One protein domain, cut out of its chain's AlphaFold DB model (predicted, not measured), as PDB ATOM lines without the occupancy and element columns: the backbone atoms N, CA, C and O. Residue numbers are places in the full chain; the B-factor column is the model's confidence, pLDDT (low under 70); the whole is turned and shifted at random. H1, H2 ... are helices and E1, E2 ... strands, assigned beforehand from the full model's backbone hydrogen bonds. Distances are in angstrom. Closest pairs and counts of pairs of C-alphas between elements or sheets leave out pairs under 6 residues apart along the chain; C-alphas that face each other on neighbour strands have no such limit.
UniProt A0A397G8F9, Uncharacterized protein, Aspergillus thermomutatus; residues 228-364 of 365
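AT A GLANCE: This is residues 228 to 364 of the 365 residues of an uncharacterized protein of Aspergillus thermomutatus (UniProt A0A397G8F9). A twisted sheet of five strands forms the core, with H1 over one side of it and H2 and H4 on the other side. The long helix H2 only grazes the sheet and runs on past one end of its strands, while the small hairpin of E2 and E3 lies beyond the opposite end. The printed part has 137 residues with five named helices and seven named strands, in the order H1 E1 E2 E3 H2 E4 E5 E6 H3 H4 E7 H5. The large sheet has the order E1 E4 E5 E6 E7 and is mixed; the small sheet E2 E3 is antiparallel, and the class is mixed, helices and strands. The whole is compact, with a radius of gyration of the C-alphas of 15.6 A and spans of 44 by 44 by 31 A.

IN THESE COORDINATES: H1, residues 230 to 239, begins with C-alpha 230 at (204.511, 110.403, 111.722) and is 14.4 A long. E1 is residues 246 to 248, E2 residues 255 to 258 and E3 residues 261 to 264. H2, residues 270 to 287, is 26.1 A long and begins with C-alpha 270 at (186.760, 111.133, 110.955). E4, residues 294 to 301, is 22.1 A long, E5, residues 304 to 311, is 22.7 A, and E6, residues 316 to 320, is 12.8 A. H3 is residues 326 to 329, H4 residues 336 to 344, 12.2 A long, and E7 residues 351 to 354. H5, residues 358 to 362, ends with C-alpha 362 at (207.694, 95.726, 133.502).

HOW THE PARTS SIT: E4, E5 and E6 form a meander, each strand the antiparallel neighbour of the one before; N 297 and O 308 are 2.8 A apart, and N 309 and O 318 2.8 A. The edge strand E1 is parallel to E4, with N 247 and O 294 at 2.8 A. E6, H3, H4 and E7 form a strand-helix-strand unit, two parallel neighbour strands with helices between, and its crossover is right-handed; N 317 and O 351 are 2.8 A apart. H1 is on the sheet at a height of 8.9 A, over E4 and along the strands, at 21 degrees on the local plane. H4 is on the sheet too; its closest C-alphas to E7 are those of Ser 338 and Tyr 352, 7.2 A. H2 and H4 are close but not clearly touching, the C-alphas of Ala 270 and Glu 344 being closest at 6.5 A. H3 only grazes the sheet, and H5 is not on it. In the hairpin of E2 and E3, N 256 and O 263 are 2.8 A apart. In H1, H2, H4 and H5 every O i to N i+4 pair is within hydrogen-bond range; H3 is too short for such a pair.

THE WHOLE: The C-alphas of Asp 260 and Gly 288 are the two farthest apart, at 48.9 A. The printed part has no cut, and no link is long. Its mean pLDDT is 86.5, with residues 357 to 364 under 70.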
ATOM      1  N   LEU A 228     210.683 110.919 117.034       91.88
ATOM      2  CA  LEU A 228     210.091 110.267 115.869       91.88
ATOM      3  C   LEU A 228     208.981 111.147 115.290       91.88
ATOM      4  O   LEU A 228     208.241 111.788 116.031       91.88
ATOM      5  N   ASP A 229     208.834 111.146 113.968       90.38
ATOM      6  CA  ASP A 229     207.707 111.789 113.298       90.38
ATOM      7  C   ASP A 229     206.679 110.756 112.806       90.38
ATOM      8  O   ASP A 229     206.837 109.535 112.942       90.38
ATOM      9  N   CYS A 230     205.585 111.253 112.225       90.50
ATOM     10  CA  CYS A 230     204.511 110.403 111.722       90.50
ATOM     11  C   CYS A 230     204.957 109.486 110.571       90.50
ATOM     12  O   CYS A 230     204.371 108.411 110.400       90.50
ATOM     13  N   TRP A 231     205.986 109.866 109.808       90.62
ATOM     14  CA  TRP A 231     206.505 109.089 108.687       90.62
ATOM     15  C   TRP A 231     207.376 107.941 109.175       90.62
ATOM     16  O   TRP A 231     207.160 106.805 108.751       90.62
ATOM     17  N   THR A 232     208.275 108.188 110.129       90.69
ATOM     18  CA  THR A 232     209.088 107.143 110.762       90.69
ATOM     19  C   THR A 232     208.208 106.080 111.417       90.69
ATOM     20  O   THR A 232     208.432 104.884 111.216       90.69
ATOM     21  N   ILE A 233     207.138 106.486 112.113       91.62
ATOM     22  CA  ILE A 233     206.167 105.547 112.701       91.62
ATOM     23  C   ILE A 233     205.434 104.749 111.614       91.62
ATOM     24  O   ILE A 233     205.317 103.526 111.716       91.62
ATOM     25  N   ASN A 234     204.961 105.409 110.553       91.50
ATOM     26  CA  ASN A 234     204.257 104.741 109.453       91.50
ATOM     27  C   ASN A 234     205.142 103.691 108.754       91.50
ATOM     28  O   ASN A 234     204.681 102.603 108.411       91.50
ATOM     29  N   VAL A 235     206.432 103.987 108.592       91.00
ATOM     30  CA  VAL A 235     207.421 103.073 108.005       91.00
ATOM     31  C   VAL A 235     207.688 101.885 108.911       91.00
ATOM     32  O   VAL A 235     207.665 100.750 108.436       91.00
ATOM     33  N   ALA A 236     207.863 102.118 110.213       90.25
ATOM     34  CA  ALA A 236     208.012 101.042 111.188       90.25
ATOM     35  C   ALA A 236     206.804 100.090 111.153       90.25
ATOM     36  O   ALA A 236     206.968  98.871 111.065       90.25
ATOM     37  N   MET A 237     205.580 100.629 111.109       90.75
ATOM     38  CA  MET A 237     204.365  99.820 110.961       90.75
ATOM     39  C   MET A 237     204.315  99.070 109.625       90.75
ATOM     40  O   MET A 237     203.891  97.911 109.582       90.75
ATOM     41  N   ALA A 238     204.770  99.686 108.530       89.94
ATOM     42  CA  ALA A 238     204.804  99.060 107.212       89.94
ATOM     43  C   ALA A 238     205.787  97.883 107.136       89.94
ATOM     44  O   ALA A 238     205.435  96.860 106.543       89.94
ATOM     45  N   LEU A 239     206.960  98.013 107.760       89.69
ATOM     46  CA  LEU A 239     208.015  96.996 107.799       89.69
ATOM     47  C   LEU A 239     207.762  95.883 108.824       89.69
ATOM     48  O   LEU A 239     208.280  94.784 108.658       89.69
ATOM     49  N   SER A 240     206.957  96.147 109.857       88.19
ATOM     50  CA  SER A 240     206.627  95.152 110.881       88.19
ATOM     51  C   SER A 240     205.940  93.927 110.274       88.19
ATOM     52  O   SER A 240     205.005  94.075 109.473       88.19
ATOM     53  N   ASP A 241     206.349  92.729 110.694       86.31
ATOM     54  CA  ASP A 241     205.600  91.516 110.382       86.31
ATOM     55  C   ASP A 241     204.225  91.580 111.055       86.31
ATOM     56  O   ASP A 241     204.083  92.007 112.205       86.31
ATOM     57  N   LYS A 242     203.184  91.242 110.301       89.00
ATOM     58  CA  LYS A 242     201.801  91.378 110.754       89.00
ATOM     59  C   LYS A 242     200.868  90.467 109.961       89.00
ATOM     60  O   LYS A 242     201.007  90.348 108.742       89.00
ATOM     61  N   PRO A 243     199.856  89.875 110.617       89.25
ATOM     62  CA  PRO A 243     198.842  89.093 109.927       89.25
ATOM     63  C   PRO A 243     198.097  89.894 108.850       89.25
ATOM     64  O   PRO A 243     197.859  91.093 108.991       89.25
ATOM     65  N   THR A 244     197.612  89.206 107.814       88.94
ATOM     66  CA  THR A 244     196.923  89.813 106.656       88.94
ATOM     67  C   THR A 244     195.627  90.552 106.989       88.94
ATOM     68  O   THR A 244     195.141  91.327 106.168       88.94
ATOM     69  N   TYR A 245     195.053  90.345 108.176       90.25
ATOM     70  CA  TYR A 245     193.861  91.048 108.667       90.25
ATOM     71  C   TYR A 245     194.184  92.324 109.462       90.25
ATOM     72  O   TYR A 245     193.269  93.003 109.932       90.25
ATOM     73  N   VAL A 246     195.467  92.644 109.651       93.56
ATOM     74  CA  VAL A 246     195.904  93.869 110.323       93.56
ATOM     75  C   VAL A 246     195.989  95.009 109.312       93.56
ATOM     76  O   VAL A 246     196.475  94.850 108.190       93.56
ATOM     77  N   ARG A 247     195.496  96.177 109.710       94.19
ATOM     78  CA  ARG A 247     195.563  97.435 108.969       94.19
ATOM     79  C   ARG A 247     196.174  98.506 109.864       94.19
ATOM     80  O   ARG A 247     196.065  98.450 111.086       94.19
ATOM     81  N   PHE A 248     196.820  99.480 109.248       92.88
ATOM     82  CA  PHE A 248     197.451 100.607 109.923       92.88
ATOM     83  C   PHE A 248     197.421 101.821 108.993       92.88
ATOM     84  O   PHE A 248     196.999 101.713 107.839       92.88
ATOM     85  N   GLY A 249     197.836 102.974 109.498       87.56
ATOM     86  CA  GLY A 249     197.866 104.202 108.723       87.56
ATOM     87  C   GLY A 249     198.731 105.262 109.380       87.56
ATOM     88  O   GLY A 249     199.300 105.048 110.451       87.56
ATOM     89  N   ILE A 250     198.810 106.411 108.716       90.00
ATOM     90  CA  ILE A 250     199.579 107.561 109.186       90.00
ATOM     91  C   ILE A 250     198.966 108.094 110.486       90.00
ATOM     92  O   ILE A 250     197.748 108.036 110.686       90.00
ATOM     93  N   SER A 251     199.834 108.609 111.360       92.25
ATOM     94  CA  SER A 251     199.420 109.212 112.622       92.25
ATOM     95  C   SER A 251     198.424 110.350 112.420       92.25
ATOM     96  O   SER A 251     198.568 111.162 111.508       92.25
ATOM     97  N   VAL A 252     197.447 110.428 113.319       92.44
ATOM     98  CA  VAL A 252     196.444 111.493 113.355       92.44
ATOM     99  C   VAL A 252     196.889 112.592 114.310       92.44
ATOM    100  O   VAL A 252     197.026 112.301 115.499       92.44
ATOM    101  N   PRO A 253     197.090 113.832 113.851       92.50
ATOM    102  CA  PRO A 253     197.244 114.959 114.759       92.50
ATOM    103  C   PRO A 253     195.896 115.313 115.407       92.50
ATOM    104  O   PRO A 253     194.876 115.391 114.720       92.50
ATOM    105  N   LEU A 254     195.875 115.515 116.727       92.50
ATOM    106  CA  LEU A 254     194.720 116.111 117.417       92.50
ATOM    107  C   LEU A 254     194.750 117.638 117.385       92.50
ATOM    108  O   LEU A 254     193.713 118.281 117.548       92.50
ATOM    109  N   GLU A 255     195.935 118.199 117.178       90.06
ATOM    110  CA  GLU A 255     196.176 119.621 117.026       90.06
ATOM    111  C   GLU A 255     196.976 119.901 115.755       90.06
ATOM    112  O   GLU A 255     197.835 119.113 115.361       90.06
ATOM    113  N   GLU A 256     196.728 121.051 115.147       86.75
ATOM    114  CA  GLU A 256     197.466 121.558 113.996       86.75
ATOM    115  C   GLU A 256     197.948 122.987 114.249       86.75
ATOM    116  O   GLU A 256     197.314 123.758 114.972       86.75
ATOM    117  N   THR A 257     199.089 123.343 113.664       82.25
ATOM    118  CA  THR A 257     199.629 124.701 113.749       82.25
ATOM    119  C   THR A 257     199.117 125.512 112.566       82.25
ATOM    120  O   THR A 257     199.485 125.243 111.424       82.25
ATOM    121  N   ILE A 258     198.283 126.516 112.836       82.44
ATOM    122  CA  ILE A 258     197.786 127.474 111.841       82.44
ATOM    123  C   ILE A 258     198.253 128.864 112.262       82.44
ATOM    124  O   ILE A 258     197.897 129.320 113.347       82.44
ATOM    125  N   ASN A 259     199.016 129.546 111.402       84.50
ATOM    126  CA  ASN A 259     199.592 130.870 111.681       84.50
ATOM    127  C   ASN A 259     200.345 130.907 113.027       84.50
ATOM    128  O   ASN A 259     200.061 131.752 113.873       84.50
ATOM    129  N   ASP A 260     201.224 129.925 113.253       82.50
ATOM    130  CA  ASP A 260     201.999 129.731 114.492       82.50
ATOM    131  C   ASP A 260     201.170 129.530 115.775       82.50
ATOM    132  O   ASP A 260     201.706 129.516 116.883       82.50
ATOM    133  N   GLN A 261     199.859 129.303 115.646       83.00
ATOM    134  CA  GLN A 261     198.973 128.978 116.758       83.00
ATOM    135  C   GLN A 261     198.523 127.523 116.688       83.00
ATOM    136  O   GLN A 261     198.002 127.063 115.671       83.00
ATOM    137  N   LEU A 262     198.673 126.813 117.806       84.19
ATOM    138  CA  LEU A 262     198.168 125.456 117.966       84.19
ATOM    139  C   LEU A 262     196.638 125.486 118.095       84.19
ATOM    140  O   LEU A 262     196.098 126.142 118.987       84.19
ATOM    141  N   ARG A 263     195.935 124.778 117.211       87.62
ATOM    142  CA  ARG A 263     194.469 124.676 117.195       87.62
ATOM    143  C   ARG A 263     194.039 123.221 117.211       87.62
ATOM    144  O   ARG A 263     194.693 122.376 116.613       87.62
ATOM    145  N   GLU A 264     192.937 122.924 117.894       88.94
ATOM    146  CA  GLU A 264     192.364 121.578 117.862       88.94
ATOM    147  C   GLU A 264     191.766 121.288 116.483       88.94
ATOM    148  O   GLU A 264     191.001 122.092 115.948       88.94
ATOM    149  N   VAL A 265     192.084 120.117 115.936       89.56
ATOM    150  CA  VAL A 265     191.508 119.651 114.674       89.56
ATOM    151  C   VAL A 265     190.038 119.309 114.903       89.56
ATOM    152  O   VAL A 265     189.687 118.570 115.827       89.56
ATOM    153  N   GLU A 266     189.156 119.804 114.038       86.12
ATOM    154  CA  GLU A 266     187.747 119.437 114.091       86.12
ATOM    155  C   GLU A 266     187.553 117.999 113.580       86.12
ATOM    156  O   GLU A 266     187.782 117.692 112.413       86.12
ATOM    157  N   ARG A 267     187.108 117.099 114.469       91.19
ATOM    158  CA  ARG A 267     186.875 115.665 114.192       91.19
ATOM    159  C   ARG A 267     188.117 114.910 113.669       91.19
ATOM    160  O   ARG A 267     188.095 114.364 112.559       91.19
ATOM    161  N   PRO A 268     189.196 114.819 114.465       92.81
ATOM    162  CA  PRO A 268     190.472 114.257 114.020       92.81
ATOM    163  C   PRO A 268     190.374 112.783 113.589       92.81
ATOM    164  O   PRO A 268     191.136 112.325 112.737       92.81
ATOM    165  N   LEU A 269     189.416 112.014 114.121       93.56
ATOM    166  CA  LEU A 269     189.273 110.583 113.839       93.56
ATOM    167  C   LEU A 269     188.352 110.290 112.641       93.56
ATOM    168  O   LEU A 269     188.273 109.141 112.194       93.56
ATOM    169  N   ALA A 270     187.699 111.303 112.062       90.38
ATOM    170  CA  ALA A 270     186.760 111.133 110.955       90.38
ATOM    171  C   ALA A 270     187.397 110.455 109.734       90.38
ATOM    172  O   ALA A 270     186.798 109.550 109.141       90.38
ATOM    173  N   ARG A 271     188.639 110.830 109.387       87.44
ATOM    174  CA  ARG A 271     189.385 110.191 108.291       87.44
ATOM    175  C   ARG A 271     189.560 108.696 108.541       87.44
ATOM    176  O   ARG A 271     189.320 107.898 107.641       87.44
ATOM    177  N   TRP A 272     189.902 108.316 109.769       91.75
ATOM    178  CA  TRP A 272     190.033 106.913 110.147       91.75
ATOM    179  C   TRP A 272     188.709 106.169 110.127       91.75
ATOM    180  O   TRP A 272     188.676 105.042 109.643       91.75
ATOM    181  N   SER A 273     187.612 106.789 110.570       89.56
ATOM    182  CA  SER A 273     186.285 106.171 110.460       89.56
ATOM    183  C   SER A 273     185.953 105.827 109.008       89.56
ATOM    184  O   SER A 273     185.425 104.748 108.745       89.56
ATOM    185  N   LYS A 274     186.291 106.714 108.064       90.44
ATOM    186  CA  LYS A 274     186.116 106.459 106.629       90.44
ATOM    187  C   LYS A 274     187.057 105.360 106.128       90.44
ATOM    188  O   LYS A 274     186.618 104.460 105.424       90.44
ATOM    189  N   THR A 275     188.332 105.391 106.519       90.81
ATOM    190  CA  THR A 275     189.316 104.366 106.137       90.81
ATOM    191  C   THR A 275     188.933 102.971 106.637       90.81
ATOM    192  O   THR A 275     189.060 102.007 105.891       90.81
ATOM    193  N   ILE A 276     188.410 102.857 107.859       91.31
ATOM    194  CA  ILE A 276     187.907 101.592 108.413       91.31
ATOM    195  C   ILE A 276     186.743 101.068 107.569       91.31
ATOM    196  O   ILE A 276     186.762  99.905 107.174       91.31
ATOM    197  N   ALA A 277     185.768 101.922 107.244       90.75
ATOM    198  CA  ALA A 277     184.632 101.534 106.408       90.75
ATOM    199  C   ALA A 277     185.081 101.048 105.018       90.75
ATOM    200  O   ALA A 277     184.597 100.025 104.533       90.75
ATOM    201  N   ASN A 278     186.060 101.724 104.410       92.06
ATOM    202  CA  ASN A 278     186.632 101.311 103.127       92.06
ATOM    203  C   ASN A 278     187.324  99.945 103.222       92.06
ATOM    204  O   ASN A 278     187.034  99.061 102.424       92.06
ATOM    205  N   HIS A 279     188.180  99.725 104.226       92.56
ATOM    206  CA  HIS A 279     188.837  98.427 104.400       92.56
ATOM    207  C   HIS A 279     187.837  97.291 104.655       92.56
ATOM    208  O   HIS A 279     188.052  96.167 104.200       92.56
ATOM    209  N   GLN A 280     186.745  97.562 105.379       89.19
ATOM    210  CA  GLN A 280     185.665  96.595 105.582       89.19
ATOM    211  C   GLN A 280     184.983  96.236 104.260       89.19
ATOM    212  O   GLN A 280     184.710  95.060 104.015       89.19
ATOM    213  N   GLN A 281     184.729  97.231 103.410       89.38
ATOM    214  CA  GLN A 281     184.152  97.030 102.085       89.38
ATOM    215  C   GLN A 281     185.092  96.214 101.181       89.38
ATOM    216  O   GLN A 281     184.685  95.177 100.667       89.38
ATOM    217  N   GLU A 282     186.369  96.591 101.093       89.25
ATOM    218  CA  GLU A 282     187.392  95.863 100.323       89.25
ATOM    219  C   GLU A 282     187.529  94.400 100.783       89.25
ATOM    220  O   GLU A 282     187.641  93.473  99.974       89.25
ATOM    221  N   ALA A 283     187.498  94.162 102.099       86.06
ATOM    222  CA  ALA A 283     187.577  92.816 102.658       86.06
ATOM    223  C   ALA A 283     186.353  91.961 102.291       86.06
ATOM    224  O   ALA A 283     186.501  90.762 102.029       86.06
ATOM    225  N   ARG A 284     185.158  92.569 102.245       85.88
ATOM    226  CA  ARG A 284     183.920  91.908 101.804       85.88
ATOM    227  C   ARG A 284     183.964  91.563 100.323       85.88
ATOM    228  O   ARG A 284     183.654  90.428  99.976       85.88
ATOM    229  N   GLU A 285     184.393  92.500  99.485       86.88
ATOM    230  CA  GLU A 285     184.521  92.303  98.038       86.88
ATOM    231  C   GLU A 285     185.522  91.191  97.705       86.88
ATOM    232  O   GLU A 285     185.236  90.317  96.894       86.88
ATOM    233  N   THR A 286     186.666  91.163  98.393       83.19
ATOM    234  CA  THR A 286     187.735  90.188  98.118       83.19
ATOM    235  C   THR A 286     187.376  88.767  98.558       83.19
ATOM    236  O   THR A 286     187.758  87.795  97.911       83.19
ATOM    237  N   SER A 287     186.695  88.618  99.697       77.00
ATOM    238  CA  SER A 287     186.495  87.305 100.333       77.00
ATOM    239  C   SER A 287     185.069  86.760 100.236       77.00
ATOM    240  O   SER A 287     184.815  85.633 100.667       77.00
ATOM    241  N   GLY A 288     184.119  87.560  99.738       77.62
ATOM    242  CA  GLY A 288     182.689  87.242  99.740       77.62
ATOM    243  C   GLY A 288     182.066  87.150 101.141       77.62
ATOM    244  O   GLY A 288     180.900  86.784 101.275       77.62
ATOM    245  N   LYS A 289     182.828  87.446 102.205       79.50
ATOM    246  CA  LYS A 289     182.396  87.389 103.609       79.50
ATOM    247  C   LYS A 289     182.918  88.599 104.377       79.50
ATOM    248  O   LYS A 289     183.916  89.211 104.022       79.50
ATOM    249  N   THR A 290     182.265  88.942 105.485       77.19
ATOM    250  CA  THR A 290     182.819  89.955 106.396       77.19
ATOM    251  C   THR A 290     183.986  89.337 107.166       77.19
ATOM    252  O   THR A 290     183.772  88.490 108.032       77.19
ATOM    253  N   VAL A 291     185.215  89.746 106.846       85.75
ATOM    254  CA  VAL A 291     186.426  89.357 107.584       85.75
ATOM    255  C   VAL A 291     186.712  90.417 108.647       85.75
ATOM    256  O   VAL A 291     186.993  91.553 108.276       85.75
ATOM    257  N   PRO A 292     186.684  90.080 109.949       91.19
ATOM    258  CA  PRO A 292     186.981  91.050 110.993       91.19
ATOM    259  C   PRO A 292     188.446  91.503 110.948       91.19
ATOM    260  O   PRO A 292     189.377  90.677 110.981       91.19
ATOM    261  N   LEU A 293     188.639  92.817 110.920       95.19
ATOM    262  CA  LEU A 293     189.943  93.469 110.836       95.19
ATOM    263  C   LEU A 293     190.421  93.985 112.199       95.19
ATOM    264  O   LEU A 293     189.655  94.143 113.153       95.19
ATOM    265  N   VAL A 294     191.723  94.250 112.288       96.06
ATOM    266  CA  VAL A 294     192.331  94.951 113.426       96.06
ATOM    267  C   VAL A 294     193.067  96.167 112.891       96.06
ATOM    268  O   VAL A 294     193.953  96.019 112.053       96.06
ATOM    269  N   HIS A 295     192.714  97.355 113.374       96.31
ATOM    270  CA  HIS A 295     193.316  98.613 112.945       96.31
ATOM    271  C   HIS A 295     194.217  99.185 114.038       96.31
ATOM    272  O   HIS A 295     193.799  99.280 115.192       96.31
ATOM    273  N   PHE A 296     195.427  99.587 113.658       95.75
ATOM    274  CA  PHE A 296     196.353 100.359 114.482       95.75
ATOM    275  C   PHE A 296     196.411 101.800 113.975       95.75
ATOM    276  O   PHE A 296     196.859 102.062 112.859       95.75
ATOM    277  N   CYS A 297     195.932 102.722 114.801       95.25
ATOM    278  CA  CYS A 297     195.770 104.133 114.488       95.25
ATOM    279  C   CYS A 297     196.670 104.946 115.429       95.25
ATOM    280  O   CYS A 297     196.256 105.229 116.558       95.25
ATOM    281  N   PRO A 298     197.910 105.274 115.027       95.38
ATOM    282  CA  PRO A 298     198.741 106.173 115.813       95.38
ATOM    283  C   PRO A 298     198.088 107.558 115.899       95.38
ATOM    284  O   PRO A 298     197.436 108.021 114.959       95.38
ATOM    285  N   ILE A 299     198.236 108.201 117.049       94.75
ATOM    286  CA  ILE A 299     197.697 109.525 117.350       94.75
ATOM    287  C   ILE A 299     198.835 110.373 117.891       94.75
ATOM    288  O   ILE A 299     199.570 109.920 118.759       94.75
ATOM    289  N   ASN A 300     198.945 111.607 117.417       92.81
ATOM    290  CA  ASN A 300     199.829 112.611 117.979       92.81
ATOM    291  C   ASN A 300     198.981 113.639 118.731       92.81
ATOM    292  O   ASN A 300     198.092 114.263 118.147       92.81
ATOM    293  N   HIS A 301     199.251 113.776 120.023       88.94
ATOM    294  CA  HIS A 301     198.637 114.752 120.905       88.94
ATOM    295  C   HIS A 301     199.752 115.567 121.559       88.94
ATOM    296  O   HIS A 301     200.487 115.027 122.382       88.94
ATOM    297  N   ASN A 302     199.888 116.847 121.207       83.50
ATOM    298  CA  ASN A 302     200.932 117.727 121.752       83.50
ATOM    299  C   ASN A 302     202.362 117.127 121.695       83.50
ATOM    300  O   ASN A 302     203.042 117.010 122.715       83.50
ATOM    301  N   ASN A 303     202.798 116.695 120.506       84.31
ATOM    302  CA  ASN A 303     204.077 116.008 120.258       84.31
ATOM    303  C   ASN A 303     204.265 114.671 120.990       84.31
ATOM    304  O   ASN A 303     205.332 114.075 120.903       84.31
ATOM    305  N   HIS A 304     203.233 114.152 121.653       91.06
ATOM    306  CA  HIS A 304     203.248 112.834 122.266       91.06
ATOM    307  C   HIS A 304     202.474 111.835 121.409       91.06
ATOM    308  O   HIS A 304     201.280 112.013 121.138       91.06
ATOM    309  N   PHE A 305     203.147 110.766 120.984       93.50
ATOM    310  CA  PHE A 305     202.509 109.703 120.215       93.50
ATOM    311  C   PHE A 305     201.868 108.661 121.130       93.50
ATOM    312  O   PHE A 305     202.498 108.085 122.015       93.50
ATOM    313  N   THR A 306     200.607 108.367 120.846       94.19
ATOM    314  CA  THR A 306     199.807 107.308 121.461       94.19
ATOM    315  C   THR A 306     199.231 106.407 120.369       94.19
ATOM    316  O   THR A 306     199.349 106.698 119.176       94.19
ATOM    317  N   LEU A 307     198.630 105.276 120.739       95.19
ATOM    318  CA  LEU A 307     198.133 104.299 119.770       95.19
ATOM    319  C   LEU A 307     196.713 103.848 120.104       95.19
ATOM    320  O   LEU A 307     196.463 103.278 121.164       95.19
ATOM    321  N   LEU A 308     195.786 104.020 119.161       95.44
ATOM    322  CA  LEU A 308     194.489 103.351 119.197       95.44
ATOM    323  C   LEU A 308     194.553 102.017 118.451       95.44
ATOM    324  O   LEU A 308     194.956 101.950 117.294       95.44
ATOM    325  N   LYS A 309     194.090 100.950 119.099       95.75
ATOM    326  CA  LYS A 309     193.829  99.645 118.489       95.75
ATOM    327  C   LYS A 309     192.326  99.426 118.414       95.75
ATOM    328  O   LYS A 309     191.683  99.240 119.443       95.75
ATOM    329  N   ILE A 310     191.777  99.369 117.210       96.12
ATOM    330  CA  ILE A 310     190.363  99.063 116.967       96.12
ATOM    331  C   ILE A 310     190.282  97.601 116.528       96.12
ATOM    332  O   ILE A 310     190.731  97.245 115.439       96.12
ATOM    333  N   ASN A 311     189.761  96.737 117.397       95.44
ATOM    334  CA  ASN A 311     189.734  95.294 117.191       95.44
ATOM    335  C   ASN A 311     188.303  94.806 116.937       95.44
ATOM    336  O   ASN A 311     187.525  94.625 117.874       95.44
ATOM    337  N   GLU A 312     187.963  94.535 115.676       94.44
ATOM    338  CA  GLU A 312     186.618  94.085 115.299       94.44
ATOM    339  C   GLU A 312     186.317  92.647 115.728       94.44
ATOM    340  O   GLU A 312     185.146  92.278 115.833       94.44
ATOM    341  N   ARG A 313     187.359  91.840 115.973       92.06
ATOM    342  CA  ARG A 313     187.240  90.443 116.428       92.06
ATOM    343  C   ARG A 313     186.763  90.380 117.867       92.06
ATOM    344  O   ARG A 313     185.938  89.546 118.208       92.06
ATOM    345  N   GLU A 314     187.285  91.285 118.684       94.12
ATOM    346  CA  GLU A 314     186.957  91.384 120.106       94.12
ATOM    347  C   GLU A 314     185.870  92.424 120.389       94.12
ATOM    348  O   GLU A 314     185.373  92.477 121.505       94.12
ATOM    349  N   LYS A 315     185.505  93.252 119.397       95.12
ATOM    350  CA  LYS A 315     184.582  94.389 119.551       95.12
ATOM    351  C   LYS A 315     185.057  95.390 120.615       95.12
ATOM    352  O   LYS A 315     184.259  95.941 121.373       95.12
ATOM    353  N   VAL A 316     186.370  95.645 120.644       95.81
ATOM    354  CA  VAL A 316     187.025  96.539 121.613       95.81
ATOM    355  C   VAL A 316     187.920  97.560 120.910       95.81
ATOM    356  O   VAL A 316     188.661  97.224 119.984       95.81
ATOM    357  N   ILE A 317     187.902  98.796 121.407       96.25
ATOM    358  CA  ILE A 317     188.858  99.862 121.106       96.25
ATOM    359  C   ILE A 317     189.775 100.026 122.319       96.25
ATOM    360  O   ILE A 317     189.308 100.329 123.415       96.25
ATOM    361  N   ARG A 318     191.080  99.829 122.133       95.25
ATOM    362  CA  ARG A 318     192.086 100.024 123.182       95.25
ATOM    363  C   ARG A 318     192.947 101.231 122.885       95.25
ATOM    364  O   ARG A 318     193.374 101.393 121.746       95.25
ATOM    365  N   HIS A 319     193.231 102.028 123.900       94.44
ATOM    366  CA  HIS A 319     194.171 103.136 123.809       94.44
ATOM    367  C   HIS A 319     195.441 102.818 124.597       94.44
ATOM    368  O   HIS A 319     195.366 102.470 125.769       94.44
ATOM    369  N   TYR A 320     196.591 102.894 123.936       92.69
ATOM    370  CA  TYR A 320     197.905 102.677 124.526       92.69
ATOM    371  C   TYR A 320     198.633 104.015 124.611       92.69
ATOM    372  O   TYR A 320     198.897 104.650 123.589       92.69
ATOM    373  N   ASP A 321     198.981 104.404 125.832       91.12
ATOM    374  CA  ASP A 321     199.717 105.625 126.138       91.12
ATOM    375  C   ASP A 321     200.833 105.284 127.137       91.12
ATOM    376  O   ASP A 321     200.577 104.777 128.233       91.12
ATOM    377  N   SER A 322     202.084 105.518 126.736       87.56
ATOM    378  CA  SER A 322     203.264 105.243 127.565       87.56
ATOM    379  C   SER A 322     203.349 106.150 128.794       87.56
ATOM    380  O   SER A 322     203.972 105.769 129.777       87.56
ATOM    381  N   MET A 323     202.676 107.302 128.785       87.62
ATOM    382  CA  MET A 323     202.647 108.261 129.892       87.62
ATOM    383  C   MET A 323     201.356 108.171 130.725       87.62
ATOM    384  O   MET A 323     201.108 109.015 131.593       87.62
ATOM    385  N   ALA A 324     200.524 107.145 130.498       85.75
ATOM    386  CA  ALA A 324     199.260 106.983 131.203       85.75
ATOM    387  C   ALA A 324     199.461 106.773 132.714       85.75
ATOM    388  O   ALA A 324     200.097 105.821 133.169       85.75
ATOM    389  N   LYS A 325     198.832 107.635 133.518       84.31
ATOM    390  CA  LYS A 325     198.792 107.498 134.981       84.31
ATOM    391  C   LYS A 325     197.880 106.328 135.396       84.31
ATOM    392  O   LYS A 325     196.878 106.073 134.724       84.31
ATOM    393  N   PRO A 326     198.105 105.681 136.555       78.31
ATOM    394  CA  PRO A 326     197.285 104.542 137.000       78.31
ATOM    395  C   PRO A 326     195.781 104.858 137.136       78.31
ATOM    396  O   PRO A 326     194.932 104.001 136.878       78.31
ATOM    397  N   GLY A 327     195.418 106.100 137.480       74.50
ATOM    398  CA  GLY A 327     194.019 106.557 137.499       74.50
ATOM    399  C   GLY A 327     193.355 106.604 136.114       74.50
ATOM    400  O   GLY A 327     192.149 106.398 135.997       74.50
ATOM    401  N   THR A 328     194.143 106.822 135.061       79.94
ATOM    402  CA  THR A 328     193.695 106.756 133.666       79.94
ATOM    403  C   THR A 328     193.508 105.306 133.233       79.94
ATOM    404  O   THR A 328     192.439 104.948 132.754       79.94
ATOM    405  N   ILE A 329     194.494 104.442 133.502       77.44
ATOM    406  CA  ILE A 329     194.458 103.015 133.134       77.44
ATOM    407  C   ILE A 329     193.271 102.293 133.792       77.44
ATOM    408  O   ILE A 329     192.600 101.480 133.166       77.44
ATOM    409  N   SER A 330     192.965 102.624 135.050       75.81
ATOM    410  CA  SER A 330     191.812 102.068 135.777       75.81
ATOM    411  C   SER A 330     190.450 102.615 135.319       75.81
ATOM    412  O   SER A 330     189.428 102.261 135.903       75.81
ATOM    413  N   GLY A 331     190.414 103.490 134.309       75.12
ATOM    414  CA  GLY A 331     189.186 104.067 133.762       75.12
ATOM    415  C   GLY A 331     188.492 105.074 134.683       75.12
ATOM    416  O   GLY A 331     187.378 105.501 134.384       75.12
ATOM    417  N   ARG A 332     189.128 105.478 135.794       75.00
ATOM    418  CA  ARG A 332     188.563 106.461 136.735       75.00
ATOM    419  C   ARG A 332     188.532 107.866 136.136       75.00
ATOM    420  O   ARG A 332     187.612 108.629 136.415       75.00
ATOM    421  N   ASN A 333     189.502 108.187 135.280       79.12
ATOM    422  CA  ASN A 333     189.605 109.482 134.614       79.12
ATOM    423  C   ASN A 333     189.224 109.367 133.134       79.12
ATOM    424  O   ASN A 333     189.838 108.610 132.386       79.12
ATOM    425  N   LYS A 334     188.254 110.170 132.685       82.88
ATOM    426  CA  LYS A 334     187.931 110.286 131.255       82.88
ATOM    427  C   LYS A 334     189.023 111.069 130.526       82.88
ATOM    428  O   LYS A 334     189.255 112.237 130.827       82.88
ATOM    429  N   THR A 335     189.644 110.457 129.525       89.00
ATOM    430  CA  THR A 335     190.677 111.087 128.686       89.00
ATOM    431  C   THR A 335     190.082 111.845 127.498       89.00
ATOM    432  O   THR A 335     188.925 111.633 127.119       89.00
ATOM    433  N   LYS A 336     190.866 112.738 126.874       89.88
ATOM    434  CA  LYS A 336     190.499 113.383 125.594       89.88
ATOM    435  C   LYS A 336     190.203 112.329 124.521       89.88
ATOM    436  O   LYS A 336     189.159 112.401 123.878       89.88
ATOM    437  N   ILE A 337     191.039 111.293 124.430       92.62
ATOM    438  CA  ILE A 337     190.848 110.165 123.511       92.62
ATOM    439  C   ILE A 337     189.531 109.435 123.775       92.62
ATOM    440  O   ILE A 337     188.766 109.231 122.836       92.62
ATOM    441  N   SER A 338     189.198 109.118 125.032       92.56
ATOM    442  CA  SER A 338     187.922 108.459 125.357       92.56
ATOM    443  C   SER A 338     186.698 109.251 124.870       92.56
ATOM    444  O   SER A 338     185.733 108.675 124.361       92.56
ATOM    445  N   ARG A 339     186.748 110.591 124.966       93.12
ATOM    446  CA  ARG A 339     185.689 111.488 124.479       93.12
ATOM    447  C   ARG A 339     185.604 111.479 122.953       93.12
ATOM    448  O   ARG A 339     184.502 111.374 122.422       93.12
ATOM    449  N   LEU A 340     186.747 111.545 122.268       94.50
ATOM    450  CA  LEU A 340     186.818 111.493 120.804       94.50
ATOM    451  C   LEU A 340     186.317 110.154 120.262       94.50
ATOM    452  O   LEU A 340     185.469 110.140 119.376       94.50
ATOM    453  N   VAL A 341     186.743 109.033 120.850       93.88
ATOM    454  CA  VAL A 341     186.267 107.693 120.474       93.88
ATOM    455  C   VAL A 341     184.752 107.592 120.642       93.88
ATOM    456  O   VAL A 341     184.064 107.152 119.726       93.88
ATOM    457  N   LYS A 342     184.204 108.057 121.773       92.75
ATOM    458  CA  LYS A 342     182.750 108.053 121.989       92.75
ATOM    459  C   LYS A 342     182.009 108.916 120.962       92.75
ATOM    460  O   LYS A 342     180.911 108.552 120.557       92.75
ATOM    461  N   LYS A 343     182.575 110.055 120.562       93.00
ATOM    462  CA  LYS A 343     181.949 110.973 119.601       93.00
ATOM    463  C   LYS A 343     182.013 110.433 118.171       93.00
ATOM    464  O   LYS A 343     181.013 110.474 117.464       93.00
ATOM    465  N   GLU A 344     183.171 109.940 117.748       94.12
ATOM    466  CA  GLU A 344     183.478 109.698 116.332       94.12
ATOM    467  C   GLU A 344     183.455 108.223 115.924       94.12
ATOM    468  O   GLU A 344     183.321 107.937 114.739       94.12
ATOM    469  N   PHE A 345     183.518 107.296 116.883       93.38
ATOM    470  CA  PHE A 345     183.426 105.849 116.652       93.38
ATOM    471  C   PHE A 345     182.211 105.201 117.333       93.38
ATOM    472  O   PHE A 345     182.156 103.979 117.483       93.38
ATOM    473  N   SER A 346     181.214 105.993 117.739       89.88
ATOM    474  CA  SER A 346     179.963 105.488 118.333       89.88
ATOM    475  C   SER A 346     179.242 104.480 117.436       89.88
ATOM    476  O   SER A 346     178.708 103.488 117.927       89.88
ATOM    477  N   ASN A 347     179.288 104.695 116.122       89.88
ATOM    478  CA  ASN A 347     178.712 103.821 115.102       89.88
ATOM    479  C   ASN A 347     179.304 102.400 115.081       89.88
ATOM    480  O   ASN A 347     178.643 101.487 114.597       89.88
ATOM    481  N   LEU A 348     180.520 102.194 115.599       89.56
ATOM    482  CA  LEU A 348     181.127 100.862 115.665       89.56
ATOM    483  C   LEU A 348     180.480  99.987 116.750       89.56
ATOM    484  O   LEU A 348     180.522  98.763 116.646       89.56
ATOM    485  N   GLY A 349     179.899 100.590 117.793       91.12
ATOM    486  CA  GLY A 349     179.312  99.860 118.922       91.12
ATOM    487  C   GLY A 349     180.331  99.080 119.765       91.12
ATOM    488  O   GLY A 349     179.967  98.120 120.439       91.12
ATOM    489  N   PHE A 350     181.616  99.440 119.701       94.69
ATOM    490  CA  PHE A 350     182.690  98.737 120.412       94.69
ATOM    491  C   PHE A 350     182.917  99.314 121.808       94.69
ATOM    492  O   PHE A 350     182.758 100.513 122.042       94.69
ATOM    493  N   HIS A 351     183.350  98.459 122.734       94.06
ATOM    494  CA  HIS A 351     183.723  98.890 124.076       94.06
ATOM    495  C   HIS A 351     185.097  99.576 124.070       94.06
ATOM    496  O   HIS A 351     186.021  99.092 123.423       94.06
ATOM    497  N   TYR A 352     185.247 100.686 124.794       94.00
ATOM    498  CA  TYR A 352     186.514 101.414 124.906       94.00
ATOM    499  C   TYR A 352     187.217 101.124 126.233       94.00
ATOM    500  O   TYR A 352     186.587 101.210 127.286       94.00
ATOM    501  N   THR A 353     188.527 100.873 126.187       92.94
ATOM    502  CA  THR A 353     189.370 100.704 127.380       92.94
ATOM    503  C   THR A 353     190.724 101.387 127.224       92.94
ATOM    504  O   THR A 353     191.354 101.295 126.168       92.94
ATOM    505  N   GLU A 354     191.230 101.964 128.308       91.75
ATOM    506  CA  GLU A 354     192.643 102.331 128.427       91.75
ATOM    507  C   GLU A 354     193.467 101.053 128.648       91.75
ATOM    508  O   GLU A 354     193.124 100.213 129.483       91.75
ATOM    509  N   ALA A 355     194.515 100.852 127.855       85.50
ATOM    510  CA  ALA A 355     195.370  99.682 127.961       85.50
ATOM    511  C   ALA A 355     196.445  99.891 129.030       85.50
ATOM    512  O   ALA A 355     196.988 100.983 129.197       85.50
ATOM    513  N   VAL A 356     196.804  98.809 129.720       75.12
ATOM    514  CA  VAL A 356     197.999  98.789 130.566       75.12
ATOM    515  C   VAL A 356     199.210  98.919 129.639       75.12
ATOM    516  O   VAL A 356     199.395  98.082 128.752       75.12
ATOM    517  N   SER A 357     200.002  99.986 129.786       60.81
ATOM    518  CA  SER A 357     201.225 100.145 128.992       60.81
ATOM    519  C   SER A 357     202.213  99.022 129.331       60.81
ATOM    520  O   SER A 357     202.242  98.525 130.460       60.81
ATOM    521  N   ILE A 358     203.042  98.611 128.367       52.53
ATOM    522  CA  ILE A 358     204.064  97.569 128.584       52.53
ATOM    523  C   ILE A 358     205.034  97.981 129.707       52.53
ATOM    524  O   ILE A 358     205.437  97.140 130.503       52.53
ATOM    525  N   GLN A 359     205.319  99.280 129.862       46.06
ATOM    526  CA  GLN A 359     206.097  99.792 130.998       46.06
ATOM    527  C   GLN A 359     205.455  99.450 132.354       46.06
ATOM    528  O   GLN A 359     206.159  99.079 133.286       46.06
ATOM    529  N   TYR A 360     204.125  99.490 132.467       38.78
ATOM    530  CA  TYR A 360     203.418  99.134 133.701       38.78
ATOM    531  C   TYR A 360     203.458  97.632 134.029       38.78
ATOM    532  O   TYR A 360     203.328  97.257 135.194       38.78
ATOM    533  N   LEU A 361     203.631  96.778 133.015       34.09
ATOM    534  CA  LEU A 361     203.864  95.343 133.192       34.09
ATOM    535  C   LEU A 361     205.310  95.057 133.624       34.09
ATOM    536  O   LEU A 361     205.521  94.164 134.437       34.09
ATOM    537  N   LEU A 362     206.275  95.850 133.147       32.22
ATOM    538  CA  LEU A 362     207.694  95.726 133.502       32.22
ATOM    539  C   LEU A 362     208.012  96.187 134.934       32.22
ATOM    540  O   LEU A 362     208.909  95.634 135.546       32.22
ATOM    541  N   PHE A 363     207.269  97.146 135.498       30.47
ATOM    542  CA  PHE A 363     207.438  97.571 136.903       30.47
ATOM    543  C   PHE A 363     206.724  96.671 137.931       30.47
ATOM    544  O   PHE A 363     206.807  96.927 139.132       30.47
ATOM    545  N   ARG A 364     205.965  95.658 137.487       27.73
ATOM    546  CA  ARG A 364     205.229  94.722 138.361       27.73
ATOM    547  C   ARG A 364     205.756  93.282 138.329       27.73
ATOM    548  O   ARG A 364     205.177  92.433 139.007       27.73
TER     549      ARG A 364